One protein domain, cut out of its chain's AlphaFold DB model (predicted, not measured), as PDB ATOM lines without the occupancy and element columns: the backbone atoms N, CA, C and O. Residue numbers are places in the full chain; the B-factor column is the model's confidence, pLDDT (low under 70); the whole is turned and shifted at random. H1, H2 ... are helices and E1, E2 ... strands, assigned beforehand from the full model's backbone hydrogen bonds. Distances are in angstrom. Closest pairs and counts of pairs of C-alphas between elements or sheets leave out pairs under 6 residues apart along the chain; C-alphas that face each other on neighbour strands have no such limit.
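Overview. This is residues 687 to 793 of the 958 residues of a protein of Candidatus Brocadiaceae bacterium B188 (UniProt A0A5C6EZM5). A strongly twisted sheet of four strands curls round one helix, H1, in two layers. Three short helices, H2, H3 and H4, follow one another from E3 to E4, with H2 and H3 toward one end of the longest axis and H4 packed on the last residues of H1, 716 to 720, while the loop of residues 733 to 747 reaches out at the other end. The 107 printed residues hold, in order, E1 H1 E2 E3 H2 H3 H4 E4; the sheet, E2 E3 E1 E4, is antiparallel and the class is mixed. The whole is compact, with a radius of gyration of the C-alphas of 13.5 A and spans of 38 by 29 by 18 A.

Arrangement. Look first at inner strands E1, residues 688 to 697, and E3, residues 748 to 759, where N 693 and O 754 are 2.8 A apart. Edge strand E2, residues 728 to 732, forms a hairpin with E3, with N 757 and O 730 at 2.8 A. Edge strand E4, residues 787 to 793, pairs with E1 through N 694 and O 791, 2.9 A. H1, residues 706 to 720, is on the sheet; its closest C-alphas to E3 are Gly 710 and Tyr 754, 5.7 A. E1, H1 and E2 form a split strand-helix-strand unit, two strands running the same way with E3 between them, and its crossover is right-handed. H4, residues 777 to 781, touches H1 at residues 716 to 720 alone, closest at the C-alphas of Ala 720 and Ile 780, 5.2 A. H2, residues 762 to 767, and H3, residues 770 to 774, only graze the sheet. Every O i to N i+4 pair is within hydrogen-bond range in H2, H3 and H4, and 10 of 11 in H1.

Along the chain. Find C-alpha 688 at (-3.084, 32.062, 5.927); E1 runs 26.4 A from there. E3 spans 30.3 A and bends by 74 degrees at residue 751. H1 spans 22.1 A, and E4 runs 17.2 A to C-alpha 793 at (2.167, 35.739, -7.516).

Size, cuts and confidence. The farthest C-alphas, Ala 742 and Leu 775, are 39.1 A apart. The printed part has no cut. The link from E2 to E3 is long, and residues 732 to 745 have pLDDT under 70.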
ATOM      1  N   ASN A 687      -3.382  30.474  10.190       89.25
ATOM      2  CA  ASN A 687      -2.315  30.270   9.218       89.25
ATOM      3  C   ASN A 687      -2.851  30.473   7.801       89.25
ATOM      4  O   ASN A 687      -3.496  29.595   7.226       89.25
ATOM      5  N   LYS A 688      -2.579  31.649   7.237       88.31
ATOM      6  CA  LYS A 688      -3.084  32.062   5.927       88.31
ATOM      7  C   LYS A 688      -1.966  32.137   4.896       88.31
ATOM      8  O   LYS A 688      -0.838  32.498   5.214       88.31
ATOM      9  N   LEU A 689      -2.307  31.795   3.664       88.62
ATOM     10  CA  LEU A 689      -1.513  32.006   2.463       88.62
ATOM     11  C   LEU A 689      -2.256  33.023   1.599       88.62
ATOM     12  O   LEU A 689      -3.466  32.903   1.404       88.62
ATOM     13  N   VAL A 690      -1.543  34.026   1.095       88.06
ATOM     14  CA  VAL A 690      -2.108  35.019   0.183       88.06
ATOM     15  C   VAL A 690      -1.605  34.716  -1.222       88.06
ATOM     16  O   VAL A 690      -0.405  34.675  -1.469       88.06
ATOM     17  N   LEU A 691      -2.535  34.499  -2.145       90.44
ATOM     18  CA  LEU A 691      -2.261  34.467  -3.571       90.44
ATOM     19  C   LEU A 691      -2.629  35.829  -4.148       90.44
ATOM     20  O   LEU A 691      -3.789  36.248  -4.073       90.44
ATOM     21  N   ARG A 692      -1.656  36.521  -4.736       88.56
ATOM     22  CA  ARG A 692      -1.927  37.755  -5.468       88.56
ATOM     23  C   ARG A 692      -2.267  37.405  -6.908       88.56
ATOM     24  O   ARG A 692      -1.583  36.601  -7.537       88.56
ATOM     25  N   VAL A 693      -3.328  38.011  -7.418       89.62
ATOM     26  CA  VAL A 693      -3.807  37.799  -8.782       89.62
ATOM     27  C   VAL A 693      -3.745  39.129  -9.506       89.62
ATOM     28  O   VAL A 693      -4.486  40.056  -9.174       89.62
ATOM     29  N   VAL A 694      -2.842  39.226 -10.476       89.56
ATOM     30  CA  VAL A 694      -2.743  40.379 -11.366       89.56
ATOM     31  C   VAL A 694      -3.716  40.150 -12.509       89.56
ATOM     32  O   VAL A 694      -3.610  39.164 -13.241       89.56
ATOM     33  N   VAL A 695      -4.671  41.058 -12.667       91.56
ATOM     34  CA  VAL A 695      -5.682  40.996 -13.718       91.56
ATOM     35  C   VAL A 695      -5.663  42.258 -14.564       91.56
ATOM     36  O   VAL A 695      -5.329  43.337 -14.093       91.56
ATOM     37  N   GLU A 696      -6.048  42.118 -15.818       92.50
ATOM     38  CA  GLU A 696      -6.324  43.199 -16.751       92.50
ATOM     39  C   GLU A 696      -7.843  43.266 -16.936       92.50
ATOM     40  O   GLU A 696      -8.442  42.365 -17.523       92.50
ATOM     41  N   ILE A 697      -8.473  44.284 -16.353       92.12
ATOM     42  CA  ILE A 697      -9.922  44.503 -16.380       92.12
ATOM     43  C   ILE A 697     -10.299  45.192 -17.692       92.12
ATOM     44  O   ILE A 697      -9.689  46.194 -18.066       92.12
ATOM     45  N   GLU A 698     -11.317  44.685 -18.377       92.19
ATOM     46  CA  GLU A 698     -11.852  45.317 -19.582       92.19
ATOM     47  C   GLU A 698     -12.684  46.557 -19.232       92.19
ATOM     48  O   GLU A 698     -13.291  46.654 -18.163       92.19
ATOM     49  N   SER A 699     -12.786  47.505 -20.166       85.88
ATOM     50  CA  SER A 699     -13.589  48.722 -19.981       85.88
ATOM     51  C   SER A 699     -15.080  48.441 -19.744       85.88
ATOM     52  O   SER A 699     -15.785  49.287 -19.191       85.88
ATOM     53  N   SER A 700     -15.565  47.247 -20.104       86.81
ATOM     54  CA  SER A 700     -16.928  46.781 -19.839       86.81
ATOM     55  C   SER A 700     -17.224  46.616 -18.343       86.81
ATOM     56  O   SER A 700     -18.366  46.835 -17.946       86.81
ATOM     57  N   LEU A 701     -16.234  46.299 -17.500       88.25
ATOM     58  CA  LEU A 701     -16.406  46.132 -16.048       88.25
ATOM     59  C   LEU A 701     -16.075  47.385 -15.233       88.25
ATOM     60  O   LEU A 701     -16.068  47.332 -14.001       88.25
ATOM     61  N   ARG A 702     -15.856  48.533 -15.883       84.75
ATOM     62  CA  ARG A 702     -15.776  49.804 -15.154       84.75
ATOM     63  C   ARG A 702     -17.040  50.020 -14.318       84.75
ATOM     64  O   ARG A 702     -18.137  49.606 -14.692       84.75
ATOM     65  N   LEU A 703     -16.885  50.726 -13.209       84.06
ATOM     66  CA  LEU A 703     -17.901  51.099 -12.217       84.06
ATOM     67  C   LEU A 703     -18.431  49.942 -11.365       84.06
ATOM     68  O   LEU A 703     -19.088  50.194 -10.354       84.06
ATOM     69  N   VAL A 704     -18.112  48.694 -11.705       87.19
ATOM     70  CA  VAL A 704     -18.453  47.524 -10.890       87.19
ATOM     71  C   VAL A 704     -17.700  47.584  -9.545       87.19
ATOM     72  O   VAL A 704     -16.566  48.069  -9.499       87.19
ATOM     73  N   PRO A 705     -18.285  47.126  -8.416       86.00
ATOM     74  CA  PRO A 705     -17.584  47.143  -7.135       86.00
ATOM     75  C   PRO A 705     -16.290  46.323  -7.167       86.00
ATOM     76  O   PRO A 705     -16.279  45.191  -7.639       86.00
ATOM     77  N   LYS A 706     -15.213  46.843  -6.570       77.56
ATOM     78  CA  LYS A 706     -13.874  46.219  -6.602       77.56
ATOM     79  C   LYS A 706     -13.862  44.750  -6.204       77.56
ATOM     80  O   LYS A 706     -13.236  43.930  -6.870       77.56
ATOM     81  N   ARG A 707     -14.569  44.410  -5.123       85.50
ATOM     82  CA  ARG A 707     -14.628  43.043  -4.589       85.50
ATOM     83  C   ARG A 707     -15.168  42.038  -5.614       85.50
ATOM     84  O   ARG A 707     -14.789  40.874  -5.556       85.50
ATOM     85  N   PHE A 708     -15.993  42.480  -6.568       90.81
ATOM     86  CA  PHE A 708     -16.600  41.622  -7.583       90.81
ATOM     87  C   PHE A 708     -15.556  40.848  -8.391       90.81
ATOM     88  O   PHE A 708     -15.654  39.630  -8.492       90.81
ATOM     89  N   VAL A 709     -14.536  41.528  -8.928       91.31
ATOM     90  CA  VAL A 709     -13.516  40.883  -9.775       91.31
ATOM     91  C   VAL A 709     -12.667  39.908  -8.960       91.31
ATOM     92  O   VAL A 709     -12.363  38.820  -9.440       91.31
ATOM     93  N   GLY A 710     -12.356  40.240  -7.701       91.31
ATOM     94  CA  GLY A 710     -11.688  39.319  -6.778       91.31
ATOM     95  C   GLY A 710     -12.498  38.039  -6.538       91.31
ATOM     96  O   GLY A 710     -11.967  36.938  -6.670       91.31
ATOM     97  N   VAL A 711     -13.800  38.171  -6.271       94.19
ATOM     98  CA  VAL A 711     -14.721  37.032  -6.104       94.19
ATOM     99  C   VAL A 711     -14.882  36.237  -7.403       94.19
ATOM    100  O   VAL A 711     -14.852  35.007  -7.378       94.19
ATOM    101  N   ALA A 712     -14.985  36.908  -8.552       94.94
ATOM    102  CA  ALA A 712     -15.067  36.261  -9.859       94.94
ATOM    103  C   ALA A 712     -13.779  35.490 -10.205       94.94
ATOM    104  O   ALA A 712     -13.853  34.382 -10.735       94.94
ATOM    105  N   ALA A 713     -12.604  36.023  -9.857       94.75
ATOM    106  CA  ALA A 713     -11.325  35.332 -10.004       94.75
ATOM    107  C   ALA A 713     -11.220  34.119  -9.063       94.75
ATOM    108  O   ALA A 713     -10.773  33.053  -9.485       94.75
ATOM    109  N   ALA A 714     -11.683  34.242  -7.813       95.94
ATOM    110  CA  ALA A 714     -11.743  33.121  -6.874       95.94
ATOM    111  C   ALA A 714     -12.676  32.004  -7.368       95.94
ATOM    112  O   ALA A 714     -12.301  30.832  -7.341       95.94
ATOM    113  N   ARG A 715     -13.860  32.366  -7.884       97.06
ATOM    114  CA  ARG A 715     -14.776  31.455  -8.586       97.06
ATOM    115  C   ARG A 715     -14.065  30.749  -9.738       97.06
ATOM    116  O   ARG A 715     -14.084  29.525  -9.800       97.06
ATOM    117  N   ALA A 716     -13.431  31.502 -10.636       96.94
ATOM    118  CA  ALA A 716     -12.753  30.940 -11.801       96.94
ATOM    119  C   ALA A 716     -11.661  29.934 -11.405       96.94
ATOM    120  O   ALA A 716     -11.568  28.854 -11.992       96.94
ATOM    121  N   LEU A 717     -10.883  30.254 -10.367       96.50
ATOM    122  CA  LEU A 717      -9.874  29.358  -9.812       96.50
ATOM    123  C   LEU A 717     -10.500  28.079  -9.235       96.50
ATOM    124  O   LEU A 717     -10.040  26.986  -9.551       96.50
ATOM    125  N   MET A 718     -11.561  28.202  -8.429       97.38
ATOM    126  CA  MET A 718     -12.254  27.060  -7.818       97.38
ATOM    127  C   MET A 718     -12.934  26.148  -8.847       97.38
ATOM    128  O   MET A 718     -12.943  24.936  -8.663       97.38
ATOM    129  N   LEU A 719     -13.482  26.701  -9.932       97.00
ATOM    130  CA  LEU A 719     -14.084  25.911 -11.010       97.00
ATOM    131  C   LEU A 719     -13.031  25.189 -11.859       97.00
ATOM    132  O   LEU A 719     -13.251  24.060 -12.289       97.00
ATOM    133  N   ALA A 720     -11.878  25.819 -12.088       96.75
ATOM    134  CA  ALA A 720     -10.794  25.219 -12.857       96.75
ATOM    135  C   ALA A 720      -9.944  24.222 -12.051       96.75
ATOM    136  O   ALA A 720      -9.326  23.337 -12.650       96.75
ATOM    137  N   ILE A 721      -9.883  24.386 -10.725       96.38
ATOM    138  CA  ILE A 721      -9.079  23.588  -9.790       96.38
ATOM    139  C   ILE A 721      -9.927  23.274  -8.541       96.38
ATOM    140  O   ILE A 721      -9.729  23.884  -7.488       96.38
ATOM    141  N   PRO A 722     -10.895  22.345  -8.614       96.12
ATOM    142  CA  PRO A 722     -11.797  22.052  -7.495       96.12
ATOM    143  C   PRO A 722     -11.089  21.697  -6.177       96.12
ATOM    144  O   PRO A 722     -11.628  21.901  -5.090       96.12
ATOM    145  N   GLU A 723      -9.850  21.214  -6.239       95.75
ATOM    146  CA  GLU A 723      -9.027  20.883  -5.079       95.75
ATOM    147  C   GLU A 723      -8.673  22.095  -4.206       95.75
ATOM    148  O   GLU A 723      -8.333  21.896  -3.039       95.75
ATOM    149  N   VAL A 724      -8.769  23.334  -4.718       95.25
ATOM    150  CA  VAL A 724      -8.530  24.541  -3.903       95.25
ATOM    151  C   VAL A 724      -9.740  24.954  -3.059       95.25
ATOM    152  O   VAL A 724      -9.581  25.729  -2.114       95.25
ATOM    153  N   ILE A 725     -10.939  24.433  -3.364       95.75
ATOM    154  CA  ILE A 725     -12.204  24.827  -2.719       95.75
ATOM    155  C   ILE A 725     -12.117  24.772  -1.185       95.75
ATOM    156  O   ILE A 725     -12.448  25.784  -0.565       95.75
ATOM    157  N   PRO A 726     -11.633  23.692  -0.534       93.81
ATOM    158  CA  PRO A 726     -11.616  23.612   0.931       93.81
ATOM    159  C   PRO A 726     -10.676  24.628   1.595       93.81
ATOM    160  O   PRO A 726     -10.801  24.916   2.783       93.81
ATOM    161  N   TYR A 727      -9.722  25.174   0.836       94.88
ATOM    162  CA  TYR A 727      -8.690  26.069   1.355       94.88
ATOM    163  C   TYR A 727      -9.046  27.541   1.186       94.88
ATOM    164  O   TYR A 727      -8.585  28.345   1.990       94.88
ATOM    165  N   TYR A 728      -9.858  27.911   0.190       95.81
ATOM    166  CA  TYR A 728     -10.265  29.305  -0.026       95.81
ATOM    167  C   TYR A 728     -10.988  29.859   1.208       95.81
ATOM    168  O   TYR A 728     -11.906  29.225   1.727       95.81
ATOM    169  N   GLN A 729     -10.572  31.024   1.699       92.69
ATOM    170  CA  GLN A 729     -11.145  31.663   2.886       92.69
ATOM    171  C   GLN A 729     -11.818  32.987   2.562       92.69
ATOM    172  O   GLN A 729     -12.883  33.246   3.098       92.69
ATOM    173  N   SER A 730     -11.208  33.836   1.740       88.94
ATOM    174  CA  SER A 730     -11.761  35.151   1.408       88.94
ATOM    175  C   SER A 730     -11.049  35.764   0.215       88.94
ATOM    176  O   SER A 730      -9.914  35.402  -0.083       88.94
ATOM    177  N   SER A 731     -11.656  36.775  -0.392       80.06
ATOM    178  CA  SER A 731     -10.965  37.707  -1.285       80.06
ATOM    179  C   SER A 731     -10.979  39.101  -0.667       80.06
ATOM    180  O   SER A 731     -12.046  39.546  -0.236       80.06
ATOM    181  N   SER A 732      -9.848  39.807  -0.645       66.38
ATOM    182  CA  SER A 732      -9.840  41.248  -0.358       66.38
ATOM    183  C   SER A 732      -9.825  42.056  -1.655       66.38
ATOM    184  O   SER A 732      -9.408  41.569  -2.714       66.38
ATOM    185  N   ALA A 733     -10.284  43.302  -1.581       52.88
ATOM    186  CA  ALA A 733     -10.283  44.203  -2.714       52.88
ATOM    187  C   ALA A 733      -8.973  44.997  -2.737       52.88
ATOM    188  O   ALA A 733      -8.766  45.913  -1.957       52.88
ATOM    189  N   HIS A 734      -8.117  44.707  -3.716       52.94
ATOM    190  CA  HIS A 734      -7.006  45.576  -4.103       52.94
ATOM    191  C   HIS A 734      -5.932  45.837  -3.012       52.94
ATOM    192  O   HIS A 734      -6.125  45.693  -1.808       52.94
ATOM    193  N   VAL A 735      -4.757  46.329  -3.407       48.38
ATOM    194  CA  VAL A 735      -3.728  46.928  -2.521       48.38
ATOM    195  C   VAL A 735      -4.226  48.235  -1.841       48.38
ATOM    196  O   VAL A 735      -3.465  49.161  -1.564       48.38
ATOM    197  N   ARG A 736      -5.543  48.387  -1.631       46.75
ATOM    198  CA  ARG A 736      -6.185  49.644  -1.228       46.75
ATOM    199  C   ARG A 736      -7.412  49.506  -0.319       46.75
ATOM    200  O   ARG A 736      -8.158  50.472  -0.184       46.75
ATOM    201  N   ASP A 737      -7.566  48.388   0.377       38.91
ATOM    202  CA  ASP A 737      -8.509  48.299   1.498       38.91
ATOM    203  C   ASP A 737      -7.960  49.042   2.734       38.91
ATOM    204  O   ASP A 737      -7.515  48.417   3.684       38.91
ATOM    205  N   PHE A 738      -7.931  50.384   2.686       38.09
ATOM    206  CA  PHE A 738      -7.949  51.310   3.837       38.09
ATOM    207  C   PHE A 738      -8.334  52.725   3.354       38.09
ATOM    208  O   PHE A 738      -7.493  53.624   3.302       38.09
ATOM    209  N   ALA A 739      -9.594  52.914   2.961       30.72
ATOM    210  CA  ALA A 739     -10.295  54.201   2.996       30.72
ATOM    211  C   ALA A 739     -11.798  53.942   2.799       30.72
ATOM    212  O   ALA A 739     -12.201  53.600   1.696       30.72
ATOM    213  N   GLU A 740     -12.538  54.050   3.904       32.97
ATOM    214  CA  GLU A 740     -13.978  54.313   4.071       32.97
ATOM    215  C   GLU A 740     -15.007  53.628   3.148       32.97
ATOM    216  O   GLU A 740     -14.939  53.633   1.923       32.97
ATOM    217  N   GLU A 741     -16.061  53.115   3.786       36.44
ATOM    218  CA  GLU A 741     -17.236  52.410   3.247       36.44
ATOM    219  C   GLU A 741     -18.060  53.191   2.187       36.44
ATOM    220  O   GLU A 741     -19.135  52.747   1.789       36.44
ATOM    221  N   ALA A 742     -17.587  54.346   1.706       37.22
ATOM    222  CA  ALA A 742     -18.361  55.304   0.917       37.22
ATOM    223  C   ALA A 742     -18.134  55.255  -0.611       37.22
ATOM    224  O   ALA A 742     -18.928  55.833  -1.356       37.22
ATOM    225  N   ALA A 743     -17.099  54.576  -1.126       41.75
ATOM    226  CA  ALA A 743     -16.857  54.514  -2.575       41.75
ATOM    227  C   ALA A 743     -17.612  53.338  -3.236       41.75
ATOM    228  O   ALA A 743     -17.103  52.224  -3.352       41.75
ATOM    229  N   PHE A 744     -18.848  53.589  -3.686       51.56
ATOM    230  CA  PHE A 744     -19.787  52.584  -4.223       51.56
ATOM    231  C   PHE A 744     -19.461  52.007  -5.622       51.56
ATOM    232  O   PHE A 744     -20.158  51.083  -6.056       51.56
ATOM    233  N   ALA A 745     -18.466  52.536  -6.347       59.12
ATOM    234  CA  ALA A 745     -18.122  52.137  -7.719       59.12
ATOM    235  C   ALA A 745     -16.621  52.334  -8.012       59.12
ATOM    236  O   ALA A 745     -16.040  53.336  -7.594       59.12
ATOM    237  N   ASP A 746     -15.993  51.402  -8.741       71.44
ATOM    238  CA  ASP A 746     -14.610  51.563  -9.209       71.44
ATOM    239  C   ASP A 746     -14.568  52.172 -10.610       71.44
ATOM    240  O   ASP A 746     -14.956  51.535 -11.575       71.44
ATOM    241  N   PHE A 747     -14.073  53.396 -10.759       73.12
ATOM    242  CA  PHE A 747     -13.994  54.066 -12.063       73.12
ATOM    243  C   PHE A 747     -12.953  53.464 -13.018       73.12
ATOM    244  O   PHE A 747     -12.894  53.872 -14.177       73.12
ATOM    245  N   THR A 748     -12.113  52.543 -12.544       81.69
ATOM    246  CA  THR A 748     -10.908  52.125 -13.262       81.69
ATOM    247  C   THR A 748     -11.081  50.801 -14.014       81.69
ATOM    248  O   THR A 748     -11.786  49.898 -13.568       81.69
ATOM    249  N   HIS A 749     -10.423  50.687 -15.168       87.38
ATOM    250  CA  HIS A 749     -10.160  49.429 -15.875       87.38
ATOM    251  C   HIS A 749      -8.638  49.256 -16.056       87.38
ATOM    252  O   HIS A 749      -7.860  50.076 -15.569       87.38
ATOM    253  N   GLY A 750      -8.181  48.197 -16.724       88.38
ATOM    254  CA  GLY A 750      -6.752  47.910 -16.893       88.38
ATOM    255  C   GLY A 750      -6.169  47.087 -15.742       88.38
ATOM    256  O   GLY A 750      -6.855  46.253 -15.144       88.38
ATOM    257  N   ILE A 751      -4.886  47.277 -15.442       88.88
ATOM    258  CA  ILE A 751      -4.119  46.417 -14.537       88.88
ATOM    259  C   ILE A 751      -4.524  46.644 -13.082       88.88
ATOM    260  O   ILE A 751      -4.322  47.719 -12.526       88.88
ATOM    261  N   ASN A 752      -5.032  45.588 -12.452       86.38
ATOM    262  CA  ASN A 752      -5.443  45.551 -11.057       86.38
ATOM    263  C   ASN A 752      -4.859  44.328 -10.344       86.38
ATOM    264  O   ASN A 752      -4.603  43.298 -10.965       86.38
ATOM    265  N   VAL A 753      -4.648  44.424  -9.030       84.12
ATOM    266  CA  VAL A 753      -4.097  43.322  -8.220       84.12
ATOM    267  C   VAL A 753      -5.073  42.960  -7.115       84.12
ATOM    268  O   VAL A 753      -5.417  43.823  -6.319       84.12
ATOM    269  N   TYR A 754      -5.481  41.696  -7.025       86.56
ATOM    270  CA  TYR A 754      -6.397  41.186  -5.998       86.56
ATOM    271  C   TYR A 754      -5.699  40.200  -5.070       86.56
ATOM    272  O   TYR A 754      -4.793  39.488  -5.496       86.56
ATOM    273  N   HIS A 755      -6.129  40.134  -3.809       87.50
ATOM    274  CA  HIS A 755      -5.630  39.138  -2.863       87.50
ATOM    275  C   HIS A 755      -6.693  38.078  -2.622       87.50
ATOM    276  O   HIS A 755      -7.788  38.369  -2.134       87.50
ATOM    277  N   LEU A 756      -6.342  36.836  -2.928       92.12
ATOM    278  CA  LEU A 756      -7.119  35.662  -2.580       92.12
ATOM    279  C   LEU A 756      -6.451  34.983  -1.386       92.12
ATOM    280  O   LEU A 756      -5.259  34.685  -1.408       92.12
ATOM    281  N   VAL A 757      -7.212  34.771  -0.323       92.06
ATOM    282  CA  VAL A 757      -6.722  34.230   0.943       92.06
ATOM    283  C   VAL A 757      -7.105  32.764   1.035       92.06
ATOM    284  O   VAL A 757      -8.278  32.412   0.907       92.06
ATOM    285  N   PHE A 758      -6.119  31.924   1.321       93.38
ATOM    286  CA  PHE A 758      -6.264  30.487   1.509       93.38
ATOM    287  C   PHE A 758      -5.717  30.063   2.871       93.38
ATOM    288  O   PHE A 758      -4.914  30.768   3.481       93.38
ATOM    289  N   LEU A 759      -6.126  28.894   3.354       92.56
ATOM    290  CA  LEU A 759      -5.435  28.216   4.451       92.56
ATOM    291  C   LEU A 759      -4.027  27.814   4.001       92.56
ATOM    292  O   LEU A 759      -3.861  27.311   2.890       92.56
ATOM    293  N   SER A 760      -3.022  28.036   4.848       90.75
ATOM    294  CA  SER A 760      -1.622  27.698   4.562       90.75
ATOM    295  C   SER A 760      -1.326  26.253   4.961       90.75
ATOM    296  O   SER A 760      -0.964  25.965   6.099       90.75
ATOM    297  N   GLU A 761      -1.485  25.339   4.008       90.31
ATOM    298  CA  GLU A 761      -1.249  23.901   4.153       90.31
ATOM    299  C   GLU A 761      -0.418  23.389   2.986       90.31
ATOM    300  O   GLU A 761      -0.378  24.017   1.934       90.31
ATOM    301  N   ASP A 762       0.233  22.239   3.141       91.00
ATOM    302  CA  ASP A 762       1.144  21.724   2.112       91.00
ATOM    303  C   ASP A 762       0.436  21.549   0.764       91.00
ATOM    304  O   ASP A 762       0.903  22.047  -0.258       91.00
ATOM    305  N   LYS A 763      -0.779  20.985   0.781       91.88
ATOM    306  CA  LYS A 763      -1.582  20.821  -0.434       91.88
ATOM    307  C   LYS A 763      -1.987  22.156  -1.064       91.88
ATOM    308  O   LYS A 763      -1.947  22.272  -2.284       91.88
ATOM    309  N   SER A 764      -2.371  23.167  -0.281       91.00
ATOM    310  CA  SER A 764      -2.724  24.474  -0.852       91.00
ATOM    311  C   SER A 764      -1.490  25.212  -1.369       91.00
ATOM    312  O   SER A 764      -1.557  25.799  -2.441       91.00
ATOM    313  N   LYS A 765      -0.344  25.123  -0.684       91.12
ATOM    314  CA  LYS A 765       0.935  25.654  -1.177       91.12
ATOM    315  C   LYS A 765       1.311  25.026  -2.515       91.12
ATOM    316  O   LYS A 765       1.692  25.751  -3.421       91.12
ATOM    317  N   ASP A 766       1.155  23.712  -2.661       91.81
ATOM    318  CA  ASP A 766       1.446  23.016  -3.916       91.81
ATOM    319  C   ASP A 766       0.498  23.418  -5.053       91.81
ATOM    320  O   ASP A 766       0.953  23.697  -6.161       91.81
ATOM    321  N   LEU A 767      -0.806  23.505  -4.774       92.44
ATOM    322  CA  LEU A 767      -1.818  23.915  -5.756       92.44
ATOM    323  C   LEU A 767      -1.690  25.386  -6.181       92.44
ATOM    324  O   LEU A 767      -2.178  25.753  -7.248       92.44
ATOM    325  N   LEU A 768      -1.076  26.229  -5.348       91.44
ATOM    326  CA  LEU A 768      -0.961  27.672  -5.566       91.44
ATOM    327  C   LEU A 768       0.461  28.109  -5.958       91.44
ATOM    328  O   LEU A 768       0.721  29.307  -6.036       91.44
ATOM    329  N   LYS A 769       1.373  27.162  -6.230       89.44
ATOM    330  CA  LYS A 769       2.687  27.448  -6.825       89.44
ATOM    331  C   LYS A 769       2.525  28.045  -8.219       89.44
ATOM    332  O   LYS A 769       1.743  27.542  -9.032       89.44
ATOM    333  N   ASP A 770       3.341  29.050  -8.520       83.19
ATOM    334  CA  ASP A 770       3.290  29.791  -9.782       83.19
ATOM    335  C   ASP A 770       3.401  28.860 -11.008       83.19
ATOM    336  O   ASP A 770       2.637  29.005 -11.961       83.19
ATOM    337  N   GLU A 771       4.266  27.837 -10.969       85.69
ATOM    338  CA  GLU A 771       4.395  26.827 -12.037       85.69
ATOM    339  C   GLU A 771       3.088  26.046 -12.273       85.69
ATOM    340  O   GLU A 771       2.662  25.849 -13.414       85.69
ATOM    341  N   PHE A 772       2.415  25.627 -11.195       89.62
ATOM    342  CA  PHE A 772       1.181  24.846 -11.272       89.62
ATOM    343  C   PHE A 772       0.017  25.671 -11.831       89.62
ATOM    344  O   PHE A 772      -0.769  25.166 -12.646       89.62
ATOM    345  N   LEU A 773      -0.084  26.932 -11.401       90.94
ATOM    346  CA  LEU A 773      -1.107  27.874 -11.847       90.94
ATOM    347  C   LEU A 773      -0.869  28.330 -13.289       90.94
ATOM    348  O   LEU A 773      -1.819  28.381 -14.070       90.94
ATOM    349  N   SER A 774       0.383  28.577 -13.680       85.62
ATOM    350  CA  SER A 774       0.745  28.996 -15.043       85.62
ATOM    351  C   SER A 774       0.332  27.964 -16.095       85.62
ATOM    352  O   SER A 774      -0.206  28.326 -17.140       85.62
ATOM    353  N   LEU A 775       0.468  26.667 -15.792       89.00
ATOM    354  CA  LEU A 775      -0.004  25.580 -16.664       89.00
ATOM    355  C   LEU A 775      -1.537  25.531 -16.814       89.00
ATOM    356  O   LEU A 775      -2.047  24.926 -17.757       89.00
ATOM    357  N   ARG A 776      -2.286  26.152 -15.894       92.69
ATOM    358  CA  ARG A 776      -3.759  26.134 -15.843       92.69
ATOM    359  C   ARG A 776      -4.406  27.486 -16.121       92.69
ATOM    360  O   ARG A 776      -5.630  27.527 -16.235       92.69
ATOM    361  N   VAL A 777      -3.633  28.557 -16.307       91.25
ATOM    362  CA  VAL A 777      -4.128  29.917 -16.595       91.25
ATOM    363  C   VAL A 777      -5.172  29.916 -17.708       91.25
ATOM    364  O   VAL A 777      -6.243  30.486 -17.531       91.25
ATOM    365  N   ASN A 778      -4.928  29.201 -18.811       92.44
ATOM    366  CA  ASN A 778      -5.873  29.140 -19.929       92.44
ATOM    367  C   ASN A 778      -7.194  28.449 -19.562       92.44
ATOM    368  O   ASN A 778      -8.236  28.798 -20.107       92.44
ATOM    369  N   HIS A 779      -7.167  27.469 -18.655       94.94
ATOM    370  CA  HIS A 779      -8.380  26.824 -18.156       94.94
ATOM    371  C   HIS A 779      -9.135  27.744 -17.190       94.94
ATOM    372  O   HIS A 779     -10.342  27.903 -17.341       94.94
ATOM    373  N   ILE A 780      -8.425  28.401 -16.267       95.88
ATOM    374  CA  ILE A 780      -8.994  29.382 -15.330       95.88
ATOM    375  C   ILE A 780      -9.662  30.525 -16.106       95.88
ATOM    376  O   ILE A 780     -10.804  30.883 -15.831       95.88
ATOM    377  N   GLN A 781      -8.990  31.036 -17.139       95.06
ATOM    378  CA  GLN A 781      -9.460  32.147 -17.961       95.06
ATOM    379  C   GLN A 781     -10.809  31.876 -18.650       95.06
ATOM    380  O   GLN A 781     -11.538  32.830 -18.905       95.06
ATOM    381  N   LYS A 782     -11.186  30.609 -18.907       94.81
ATOM    382  CA  LYS A 782     -12.501  30.255 -19.487       94.81
ATOM    383  C   LYS A 782     -13.680  30.638 -18.591       94.81
ATOM    384  O   LYS A 782     -14.788  30.791 -19.089       94.81
ATOM    385  N   TYR A 783     -13.449  30.766 -17.286       94.56
ATOM    386  CA  TYR A 783     -14.474  31.123 -16.304       94.56
ATOM    387  C   TYR A 783     -14.475  32.617 -15.948       94.56
ATOM    388  O   TYR A 783     -15.301  33.043 -15.137       94.56
ATOM    389  N   CYS A 784     -13.566  33.401 -16.533       93.56
ATOM    390  CA  CYS A 784     -13.480  34.844 -16.354       93.56
ATOM    391  C   CYS A 784     -14.259  35.551 -17.470       93.56
ATOM    392  O   CYS A 784     -14.068  35.254 -18.648       93.56
ATOM    393  N   ARG A 785     -15.098  36.524 -17.108       90.25
ATOM    394  CA  ARG A 785     -15.848  37.369 -18.048       90.25
ATOM    395  C   ARG A 785     -15.514  38.829 -17.768       90.25
ATOM    396  O   ARG A 785     -15.615  39.250 -16.620       90.25
ATOM    397  N   GLY A 786     -15.100  39.579 -18.791       91.00
ATOM    398  CA  GLY A 786     -14.768  41.005 -18.673       91.00
ATOM    399  C   GLY A 786     -13.406  41.321 -18.033       91.00
ATOM    400  O   GLY A 786     -13.129  42.477 -17.720       91.00
ATOM    401  N   PHE A 787     -12.549  40.321 -17.798       93.69
ATOM    402  CA  PHE A 787     -11.172  40.523 -17.333       93.69
ATOM    403  C   PHE A 787     -10.265  39.339 -17.695       93.69
ATOM    404  O   PHE A 787     -10.722  38.204 -17.873       93.69
ATOM    405  N   ARG A 788      -8.953  39.592 -17.755       94.94
ATOM    406  CA  ARG A 788      -7.914  38.592 -18.035       94.94
ATOM    407  C   ARG A 788      -6.948  38.440 -16.873       94.94
ATOM    408  O   ARG A 788      -6.451  39.433 -16.363       94.94
ATOM    409  N   ILE A 789      -6.621  37.213 -16.492       93.19
ATOM    410  CA  ILE A 789      -5.552  36.948 -15.526       93.19
ATOM    411  C   ILE A 789      -4.208  37.058 -16.247       93.19
ATOM    412  O   ILE A 789      -3.972  36.376 -17.244       93.19
ATOM    413  N   LYS A 790      -3.338  37.942 -15.758       89.88
ATOM    414  CA  LYS A 790      -1.997  38.176 -16.308       89.88
ATOM    415  C   LYS A 790      -0.960  37.326 -15.606       89.88
ATOM    416  O   LYS A 790      -0.104  36.745 -16.261       89.88
ATOM    417  N   GLU A 791      -1.049  37.273 -14.285       87.69
ATOM    418  CA  GLU A 791      -0.041  36.641 -13.451       87.69
ATOM    419  C   GLU A 791      -0.646  36.232 -12.108       87.69
ATOM    420  O   GLU A 791      -1.520  36.910 -11.556       87.69
ATOM    421  N   PHE A 792      -0.144  35.121 -11.586       89.12
ATOM    422  CA  PHE A 792      -0.329  34.704 -10.209       89.12
ATOM    423  C   PHE A 792       0.998  34.875  -9.488       89.12
ATOM    424  O   PHE A 792       2.018  34.416  -9.989       89.12
ATOM    425  N   VAL A 793       0.971  35.523  -8.327       83.75
ATOM    426  CA  VAL A 793       2.167  35.739  -7.516       83.75
ATOM    427  C   VAL A 793       1.901  35.191  -6.127       83.75
ATOM    428  O   VAL A 793       1.098  35.745  -5.365       83.75
TER     429      VAL A 793